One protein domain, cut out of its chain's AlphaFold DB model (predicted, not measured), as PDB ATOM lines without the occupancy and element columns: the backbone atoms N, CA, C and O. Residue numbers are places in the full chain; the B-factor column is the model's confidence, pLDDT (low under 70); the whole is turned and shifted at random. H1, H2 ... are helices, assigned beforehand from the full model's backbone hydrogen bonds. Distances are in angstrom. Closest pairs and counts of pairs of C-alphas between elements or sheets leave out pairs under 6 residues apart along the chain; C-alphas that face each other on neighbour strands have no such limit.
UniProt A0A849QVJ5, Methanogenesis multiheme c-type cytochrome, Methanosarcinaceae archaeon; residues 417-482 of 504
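This is residues 417 to 482 of the 504 residues of the protein "Methanogenesis multiheme c-type cytochrome" of Methanosarcinaceae archaeon (UniProt A0A849QVJ5). There is little regular structure here: a small body made mostly of loops, with two short helices, H1 and then H2, and a tail, residues 474 to 482, that sticks out and makes much of the length. Residues 442 to 447 stick out as a loop. The printed part has 66 residues, of which 11 are in named elements, with no named strand; the class is all helix. The whole is loose, with a radius of gyration of the C-alphas of 15.2 A, and spans 55 by 24 by 21 A.

H1, residues 417 to 420, and H2, residues 427 to 433, are apart, with a short link of 6 residues between them. In H2 every O i to N i+4 pair is within hydrogen-bond range; H1 is too short for such a pair, and its 1 pair of O i and N i+3 is within range.

H1 begins at C-alpha 417 (-47.455, -4.278, 22.752) and is 5.9 A long. H2 is 10.1 A long and ends at C-alpha 433 (-47.571, 12.161, 19.727). Residues 434 to 482 hold no named element.

The C-alphas of Glu 437 and Pro 482, the two farthest apart, are 55.4 A apart. The printed part has no cut. pLDDT is under 70 at residues 436 to 438 and 478 to 482.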
ATOM      1  N   CYS A 417     -48.055  -5.439  22.101       91.00
ATOM      2  CA  CYS A 417     -47.455  -4.278  22.752       91.00
ATOM      3  C   CYS A 417     -47.202  -3.115  21.776       91.00
ATOM      4  O   CYS A 417     -47.450  -1.962  22.116       91.00
ATOM      5  N   GLY A 418     -46.735  -3.409  20.556       89.12
ATOM      6  CA  GLY A 418     -46.426  -2.394  19.547       89.12
ATOM      7  C   GLY A 418     -47.637  -1.708  18.931       89.12
ATOM      8  O   GLY A 418     -47.487  -0.600  18.425       89.12
ATOM      9  N   ASP A 419     -48.826  -2.300  19.026       91.06
ATOM     10  CA  ASP A 419     -50.040  -1.679  18.500       91.06
ATOM     11  C   ASP A 419     -50.480  -0.476  19.354       91.06
ATOM     12  O   ASP A 419     -51.025   0.484  18.814       91.06
ATOM     13  N   CYS A 420     -50.167  -0.483  20.658       91.56
ATOM     14  CA  CYS A 420     -50.498   0.603  21.594       91.56
ATOM     15  C   CYS A 420     -49.275   1.433  22.031       91.56
ATOM     16  O   CYS A 420     -49.378   2.645  22.199       91.56
ATOM     17  N   HIS A 421     -48.109   0.801  22.203       90.69
ATOM     18  CA  HIS A 421     -46.912   1.421  22.792       90.69
ATOM     19  C   HIS A 421     -45.825   1.795  21.769       90.69
ATOM     20  O   HIS A 421     -44.642   1.894  22.098       90.69
ATOM     21  N   CYS A 422     -46.169   1.959  20.487       81.56
ATOM     22  CA  CYS A 422     -45.165   2.339  19.486       81.56
ATOM     23  C   CYS A 422     -44.611   3.759  19.696       81.56
ATOM     24  O   CYS A 422     -43.467   4.027  19.318       81.56
ATOM     25  N   ALA A 423     -45.381   4.652  20.329       78.75
ATOM     26  CA  ALA A 423     -44.979   6.032  20.590       78.75
ATOM     27  C   ALA A 423     -43.760   6.122  21.527       78.75
ATOM     28  O   ALA A 423     -42.883   6.957  21.297       78.75
ATOM     29  N   SER A 424     -43.632   5.220  22.512       71.81
ATOM     30  CA  SER A 424     -42.486   5.197  23.434       71.81
ATOM     31  C   SER A 424     -41.178   4.678  22.823       71.81
ATOM     32  O   SER A 424     -40.124   4.776  23.458       71.81
ATOM     33  N   GLY A 425     -41.201   4.146  21.595       73.56
ATOM     34  CA  GLY A 425     -40.033   3.507  20.978       73.56
ATOM     35  C   GLY A 425     -38.843   4.453  20.770       73.56
ATOM     36  O   GLY A 425     -37.688   4.024  20.777       73.56
ATOM     37  N   THR A 426     -39.088   5.761  20.612       78.62
ATOM     38  CA  THR A 426     -38.030   6.787  20.582       78.62
ATOM     39  C   THR A 426     -38.525   8.115  21.154       78.62
ATOM     40  O   THR A 426     -39.695   8.454  21.012       78.62
ATOM     41  N   SER A 427     -37.618   8.947  21.678       79.19
ATOM     42  CA  SER A 427     -37.955  10.314  22.113       79.19
ATOM     43  C   SER A 427     -38.516  11.193  20.989       79.19
ATOM     44  O   SER A 427     -39.220  12.161  21.252       79.19
ATOM     45  N   THR A 428     -38.171  10.893  19.732       83.94
ATOM     46  CA  THR A 428     -38.716  11.599  18.567       83.94
ATOM     47  C   THR A 428     -40.184  11.247  18.362       83.94
ATOM     48  O   THR A 428     -40.990  12.145  18.156       83.94
ATOM     49  N   LEU A 429     -40.529   9.957  18.435       81.50
ATOM     50  CA  LEU A 429     -41.915   9.500  18.324       81.50
ATOM     51  C   LEU A 429     -42.753  10.058  19.475       81.50
ATOM     52  O   LEU A 429     -43.785  10.660  19.206       81.50
ATOM     53  N   ASP A 430     -42.261   9.981  20.709       79.19
ATOM     54  CA  ASP A 430     -42.903  10.583  21.883       79.19
ATOM     55  C   ASP A 430     -43.196  12.081  21.652       79.19
ATOM     56  O   ASP A 430     -44.336  12.527  21.730       79.19
ATOM     57  N   SER A 431     -42.207  12.851  21.182       81.25
ATOM     58  CA  SER A 431     -42.404  14.281  20.905       81.25
ATOM     59  C   SER A 431     -43.407  14.607  19.792       81.25
ATOM     60  O   SER A 431     -43.882  15.735  19.751       81.25
ATOM     61  N   ILE A 432     -43.695  13.667  18.882       84.44
ATOM     62  CA  ILE A 432     -44.687  13.841  17.807       84.44
ATOM     63  C   ILE A 432     -46.101  13.555  18.323       84.44
ATOM     64  O   ILE A 432     -47.034  14.230  17.906       84.44
ATOM     65  N   HIS A 433     -46.258  12.579  19.222       85.62
ATOM     66  CA  HIS A 433     -47.571  12.161  19.727       85.62
ATOM     67  C   HIS A 433     -48.061  13.016  20.908       85.62
ATOM     68  O   HIS A 433     -49.256  13.058  21.169       85.62
ATOM     69  N   PHE A 434     -47.163  13.735  21.593       85.62
ATOM     70  CA  PHE A 434     -47.492  14.606  22.731       85.62
ATOM     71  C   PHE A 434     -47.217  16.092  22.432       85.62
ATOM     72  O   PHE A 434     -46.592  16.808  23.222       85.62
ATOM     73  N   THR A 435     -47.646  16.578  21.261       76.06
ATOM     74  CA  THR A 435     -47.543  17.998  20.880       76.06
ATOM     75  C   THR A 435     -48.706  18.837  21.411       76.06
ATOM     76  O   THR A 435     -49.815  18.354  21.595       76.06
ATOM     77  N   ALA A 436     -48.478  20.142  21.607       61.53
ATOM     78  CA  ALA A 436     -49.531  21.090  22.002       61.53
ATOM     79  C   ALA A 436     -50.564  21.371  20.889       61.53
ATOM     80  O   ALA A 436     -51.620  21.940  21.157       61.53
ATOM     81  N   GLU A 437     -50.243  21.014  19.644       68.00
ATOM     82  CA  GLU A 437     -51.145  21.075  18.494       68.00
ATOM     83  C   GLU A 437     -51.638  19.653  18.213       68.00
ATOM     84  O   GLU A 437     -50.818  18.750  18.039       68.00
ATOM     85  N   ALA A 438     -52.956  19.447  18.200       63.00
ATOM     86  CA  ALA A 438     -53.544  18.167  17.823       63.00
ATOM     87  C   ALA A 438     -53.322  17.935  16.321       63.00
ATOM     88  O   ALA A 438     -53.714  18.761  15.495       63.00
ATOM     89  N   ILE A 439     -52.673  16.825  15.973       73.12
ATOM     90  CA  ILE A 439     -52.491  16.373  14.590       73.12
ATOM     91  C   ILE A 439     -53.430  15.185  14.387       73.12
ATOM     92  O   ILE A 439     -53.427  14.256  15.191       73.12
ATOM     93  N   GLU A 440     -54.215  15.189  13.312       81.00
ATOM     94  CA  GLU A 440     -55.043  14.035  12.955       81.00
ATOM     95  C   GLU A 440     -54.158  12.804  12.705       81.00
ATOM     96  O   GLU A 440     -53.246  12.841  11.873       81.00
ATOM     97  N   CYS A 441     -54.422  11.691  13.401       84.00
ATOM     98  CA  CYS A 441     -53.583  10.487  13.320       84.00
ATOM     99  C   CYS A 441     -53.422   9.970  11.881       84.00
ATOM    100  O   CYS A 441     -52.363   9.463  11.506       84.00
ATOM    101  N   THR A 442     -54.458  10.123  11.057       82.81
ATOM    102  CA  THR A 442     -54.507   9.657   9.664       82.81
ATOM    103  C   THR A 442     -53.561  10.416   8.727       82.81
ATOM    104  O   THR A 442     -53.302   9.970   7.613       82.81
ATOM    105  N   ILE A 443     -52.959  11.524   9.178       85.75
ATOM    106  CA  ILE A 443     -51.887  12.212   8.442       85.75
ATOM    107  C   ILE A 443     -50.620  11.342   8.367       85.75
ATOM    108  O   ILE A 443     -49.873  11.414   7.388       85.75
ATOM    109  N   CYS A 444     -50.355  10.529   9.395       86.19
ATOM    110  CA  CYS A 444     -49.156   9.687   9.483       86.19
ATOM    111  C   CYS A 444     -49.455   8.184   9.465       86.19
ATOM    112  O   CYS A 444     -48.582   7.404   9.077       86.19
ATOM    113  N   HIS A 445     -50.657   7.776   9.870       85.88
ATOM    114  CA  HIS A 445     -51.068   6.380   9.935       85.88
ATOM    115  C   HIS A 445     -52.116   6.064   8.870       85.88
ATOM    116  O   HIS A 445     -53.012   6.857   8.617       85.88
ATOM    117  N   GLU A 446     -52.029   4.872   8.278       82.75
ATOM    118  CA  GLU A 446     -53.049   4.379   7.341       82.75
ATOM    119  C   GLU A 446     -54.419   4.227   8.021       82.75
ATOM    120  O   GLU A 446     -55.437   4.587   7.447       82.75
ATOM    121  N   TYR A 447     -54.416   3.773   9.278       81.00
ATOM    122  CA  TYR A 447     -55.594   3.672  10.138       81.00
ATOM    123  C   TYR A 447     -55.335   4.429  11.432       81.00
ATOM    124  O   TYR A 447     -54.199   4.440  11.920       81.00
ATOM    125  N   ARG A 448     -56.386   4.991  12.037       84.88
ATOM    126  CA  ARG A 448     -56.299   5.531  13.398       84.88
ATOM    127  C   ARG A 448     -55.751   4.437  14.339       84.88
ATOM    128  O   ARG A 448     -56.260   3.315  14.311       84.88
ATOM    129  N   PRO A 449     -54.674   4.697  15.106       88.62
ATOM    130  CA  PRO A 449     -54.173   3.752  16.100       88.62
ATOM    131  C   PRO A 449     -55.244   3.423  17.150       88.62
ATOM    132  O   PRO A 449     -56.137   4.241  17.376       88.62
ATOM    133  N   PRO A 450     -55.147   2.262  17.819       93.12
ATOM    134  CA  PRO A 450     -56.121   1.882  18.834       93.12
ATOM    135  C   PRO A 450     -56.037   2.781  20.070       93.12
ATOM    136  O   PRO A 450     -56.992   2.851  20.826       93.12
ATOM    137  N   VAL A 451     -54.920   3.479  20.293       92.69
ATOM    138  CA  VAL A 451     -54.727   4.340  21.461       92.69
ATOM    139  C   VAL A 451     -54.209   5.711  21.041       92.69
ATOM    140  O   VAL A 451     -53.196   5.813  20.350       92.69
ATOM    141  N   ASP A 452     -54.874   6.755  21.529       90.94
ATOM    142  CA  ASP A 452     -54.347   8.116  21.608       90.94
ATOM    143  C   ASP A 452     -54.108   8.451  23.088       90.94
ATOM    144  O   ASP A 452     -55.022   8.793  23.837       90.94
ATOM    145  N   TRP A 453     -52.864   8.300  23.538       90.69
ATOM    146  CA  TRP A 453     -52.505   8.478  24.945       90.69
ATOM    147  C   TRP A 453     -52.812   9.884  25.469       90.69
ATOM    148  O   TRP A 453     -53.204  10.018  26.630       90.69
ATOM    149  N   LEU A 454     -52.644  10.914  24.634       87.94
ATOM    150  CA  LEU A 454     -52.914  12.292  25.025       87.94
ATOM    151  C   LEU A 454     -54.421  12.501  25.212       87.94
ATOM    152  O   LEU A 454     -54.828  13.054  26.235       87.94
ATOM    153  N   ALA A 455     -55.242  11.997  24.282       88.56
ATOM    154  CA  ALA A 455     -56.702  12.028  24.405       88.56
ATOM    155  C   ALA A 455     -57.200  11.248  25.635       88.56
ATOM    156  O   ALA A 455     -58.089  11.715  26.345       88.56
ATOM    157  N   LEU A 456     -56.548  10.130  25.971       91.94
ATOM    158  CA  LEU A 456     -56.825   9.349  27.182       91.94
ATOM    159  C   LEU A 456     -56.361  10.019  28.487       91.94
ATOM    160  O   LEU A 456     -56.536   9.435  29.560       91.94
ATOM    161  N   GLY A 457     -55.739  11.200  28.432       90.88
ATOM    162  CA  GLY A 457     -55.274  11.934  29.610       90.88
ATOM    163  C   GLY A 457     -53.949  11.419  30.179       90.88
ATOM    164  O   GLY A 457     -53.765  11.376  31.401       90.88
ATOM    165  N   TYR A 458     -53.034  10.954  29.329       89.94
ATOM    166  CA  TYR A 458     -51.648  10.675  29.702       89.94
ATOM    167  C   TYR A 458     -50.703  11.750  29.156       89.94
ATOM    168  O   TYR A 458     -50.835  12.197  28.023       89.94
ATOM    169  N   ASP A 459     -49.701  12.114  29.959       87.81
ATOM    170  CA  ASP A 459     -48.664  13.082  29.567       87.81
ATOM    171  C   ASP A 459     -47.538  12.455  28.721       87.81
ATOM    172  O   ASP A 459     -46.686  13.165  28.191       87.81
ATOM    173  N   ALA A 460     -47.493  11.123  28.667       87.06
ATOM    174  CA  ALA A 460     -46.565  10.317  27.886       87.06
ATOM    175  C   ALA A 460     -47.133   8.898  27.744       87.06
ATOM    176  O   ALA A 460     -48.017   8.493  28.503       87.06
ATOM    177  N   ASP A 461     -46.581   8.114  26.824       90.06
ATOM    178  CA  ASP A 461     -46.872   6.683  26.752       90.06
ATOM    179  C   ASP A 461     -46.514   6.026  28.108       90.06
ATOM    180  O   ASP A 461     -45.378   6.192  28.572       90.06
ATOM    181  N   PRO A 462     -47.425   5.278  28.766       88.88
ATOM    182  CA  PRO A 462     -47.170   4.655  30.071       88.88
ATOM    183  C   PRO A 462     -45.976   3.695  30.100       88.88
ATOM    184  O   PRO A 462     -45.449   3.394  31.171       88.88
ATOM    185  N   ALA A 463     -45.555   3.204  28.935       85.31
ATOM    186  CA  ALA A 463     -44.385   2.355  28.783       85.31
ATOM    187  C   ALA A 463     -43.059   3.146  28.738       85.31
ATOM    188  O   ALA A 463     -41.984   2.563  28.903       85.31
ATOM    189  N   SER A 464     -43.105   4.470  28.552       79.12
ATOM    190  CA  SER A 464     -41.939   5.358  28.474       79.12
ATOM    191  C   SER A 464     -41.199   5.467  29.822       79.12
ATOM    192  O   SER A 464     -41.830   5.540  30.880       79.12
ATOM    193  N   PRO A 465     -39.846   5.493  29.840       70.00
ATOM    194  CA  PRO A 465     -38.925   5.572  28.697       70.00
ATOM    195  C   PRO A 465     -38.521   4.211  28.090       70.00
ATOM    196  O   PRO A 465     -37.448   4.106  27.494       70.00
ATOM    197  N   GLY A 466     -39.300   3.144  28.280       74.06
ATOM    198  CA  GLY A 466     -39.024   1.838  27.684       74.06
ATOM    199  C   GLY A 466     -39.610   1.672  26.280       74.06
ATOM    200  O   GLY A 466     -40.674   2.198  25.966       74.06
ATOM    201  N   ASP A 467     -38.915   0.897  25.445       77.31
ATOM    202  CA  ASP A 467     -39.399   0.469  24.131       77.31
ATOM    203  C   ASP A 467     -40.042  -0.917  24.254       77.31
ATOM    204  O   ASP A 467     -39.356  -1.928  24.429       77.31
ATOM    205  N   TYR A 468     -41.372  -0.940  24.190       79.06
ATOM    206  CA  TYR A 468     -42.174  -2.161  24.249       79.06
ATOM    207  C   TYR A 468     -42.715  -2.544  22.867       79.06
ATOM    208  O   TYR A 468     -43.411  -3.549  22.743       79.06
ATOM    209  N   SER A 469     -42.346  -1.805  21.812       74.19
ATOM    210  CA  SER A 469     -42.918  -1.963  20.472       74.19
ATOM    211  C   SER A 469     -42.618  -3.315  19.817       74.19
ATOM    212  O   SER A 469     -43.328  -3.747  18.913       74.19
ATOM    213  N   VAL A 470     -41.583  -4.006  20.299       75.81
ATOM    214  CA  VAL A 470     -41.101  -5.289  19.766       75.81
ATOM    215  C   VAL A 470     -41.334  -6.473  20.707       75.81
ATOM    216  O   VAL A 470     -40.857  -7.576  20.433       75.81
ATOM    217  N   LEU A 471     -42.015  -6.266  21.837       81.19
ATOM    218  CA  LEU A 471     -42.260  -7.333  22.803       81.19
ATOM    219  C   LEU A 471     -43.444  -8.198  22.380       81.19
ATOM    220  O   LEU A 471     -44.537  -7.702  22.117       81.19
ATOM    221  N   SER A 472     -43.224  -9.511  22.367       80.19
ATOM    222  CA  SER A 472     -44.263 -10.505  22.121       80.19
ATOM    223  C   SER A 472     -44.994 -10.877  23.407       80.19
ATOM    224  O   SER A 472     -44.378 -10.985  24.469       80.19
ATOM    225  N   ILE A 473     -46.289 -11.154  23.285       85.62
ATOM    226  CA  ILE A 473     -47.113 -11.713  24.358       85.62
ATOM    227  C   ILE A 473     -47.074 -13.239  24.237       85.62
ATOM    228  O   ILE A 473     -47.417 -13.792  23.191       85.62
ATOM    229  N   GLU A 474     -46.638 -13.921  25.295       82.88
ATOM    230  CA  GLU A 474     -46.693 -15.382  25.383       82.88
ATOM    231  C   GLU A 474     -47.932 -15.797  26.177       82.88
ATOM    232  O   GLU A 474     -48.181 -15.284  27.267       82.88
ATOM    233  N   VAL A 475     -48.714 -16.723  25.617       83.56
ATOM    234  CA  VAL A 475     -49.920 -17.250  26.262       83.56
ATOM    235  C   VAL A 475     -49.607 -18.607  26.872       83.56
ATOM    236  O   VAL A 475     -49.315 -19.572  26.161       83.56
ATOM    237  N   GLU A 476     -49.704 -18.693  28.193       83.38
ATOM    238  CA  GLU A 476     -49.582 -19.934  28.945       83.38
ATOM    239  C   GLU A 476     -50.963 -20.378  29.429       83.38
ATOM    240  O   GLU A 476     -51.708 -19.622  30.052       83.38
ATOM    241  N   LYS A 477     -51.310 -21.641  29.174       75.56
ATOM    242  CA  LYS A 477     -52.470 -22.268  29.805       75.56
ATOM    243  C   LYS A 477     -51.994 -23.016  31.039       75.56
ATOM    244  O   LYS A 477     -51.263 -24.000  30.907       75.56
ATOM    245  N   TYR A 478     -52.429 -22.597  32.222       63.00
ATOM    246  CA  TYR A 478     -52.261 -23.432  33.401       63.00
ATOM    247  C   TYR A 478     -53.289 -24.562  33.366       63.00
ATOM    248  O   TYR A 478     -54.452 -24.361  33.006       63.00
ATOM    249  N   ASP A 479     -52.848 -25.776  33.700       54.34
ATOM    250  CA  ASP A 479     -53.754 -26.910  33.880       54.34
ATOM    251  C   ASP A 479     -54.758 -26.500  34.970       54.34
ATOM    252  O   ASP A 479     -54.320 -26.079  36.052       54.34
ATOM    253  N   PRO A 480     -56.077 -26.509  34.704       48.72
ATOM    254  CA  PRO A 480     -57.037 -26.010  35.669       48.72
ATOM    255  C   PRO A 480     -56.844 -26.761  36.986       48.72
ATOM    256  O   PRO A 480     -56.703 -27.989  37.010       48.72
ATOM    257  N   ARG A 481     -56.879 -26.033  38.112       42.50
ATOM    258  CA  ARG A 481     -57.224 -26.678  39.386       42.50
ATOM    259  C   ARG A 481     -58.476 -27.512  39.095       42.50
ATOM    260  O   ARG A 481     -59.377 -26.974  38.449       42.50
ATOM    261  N   PRO A 482     -58.526 -28.804  39.479       39.03
ATOM    262  CA  PRO A 482     -59.665 -29.648  39.153       39.03
ATOM    263  C   PRO A 482     -60.923 -28.891  39.555       39.03
ATOM    264  O   PRO A 482     -60.997 -28.434  40.703       39.03
TER     265      PRO A 482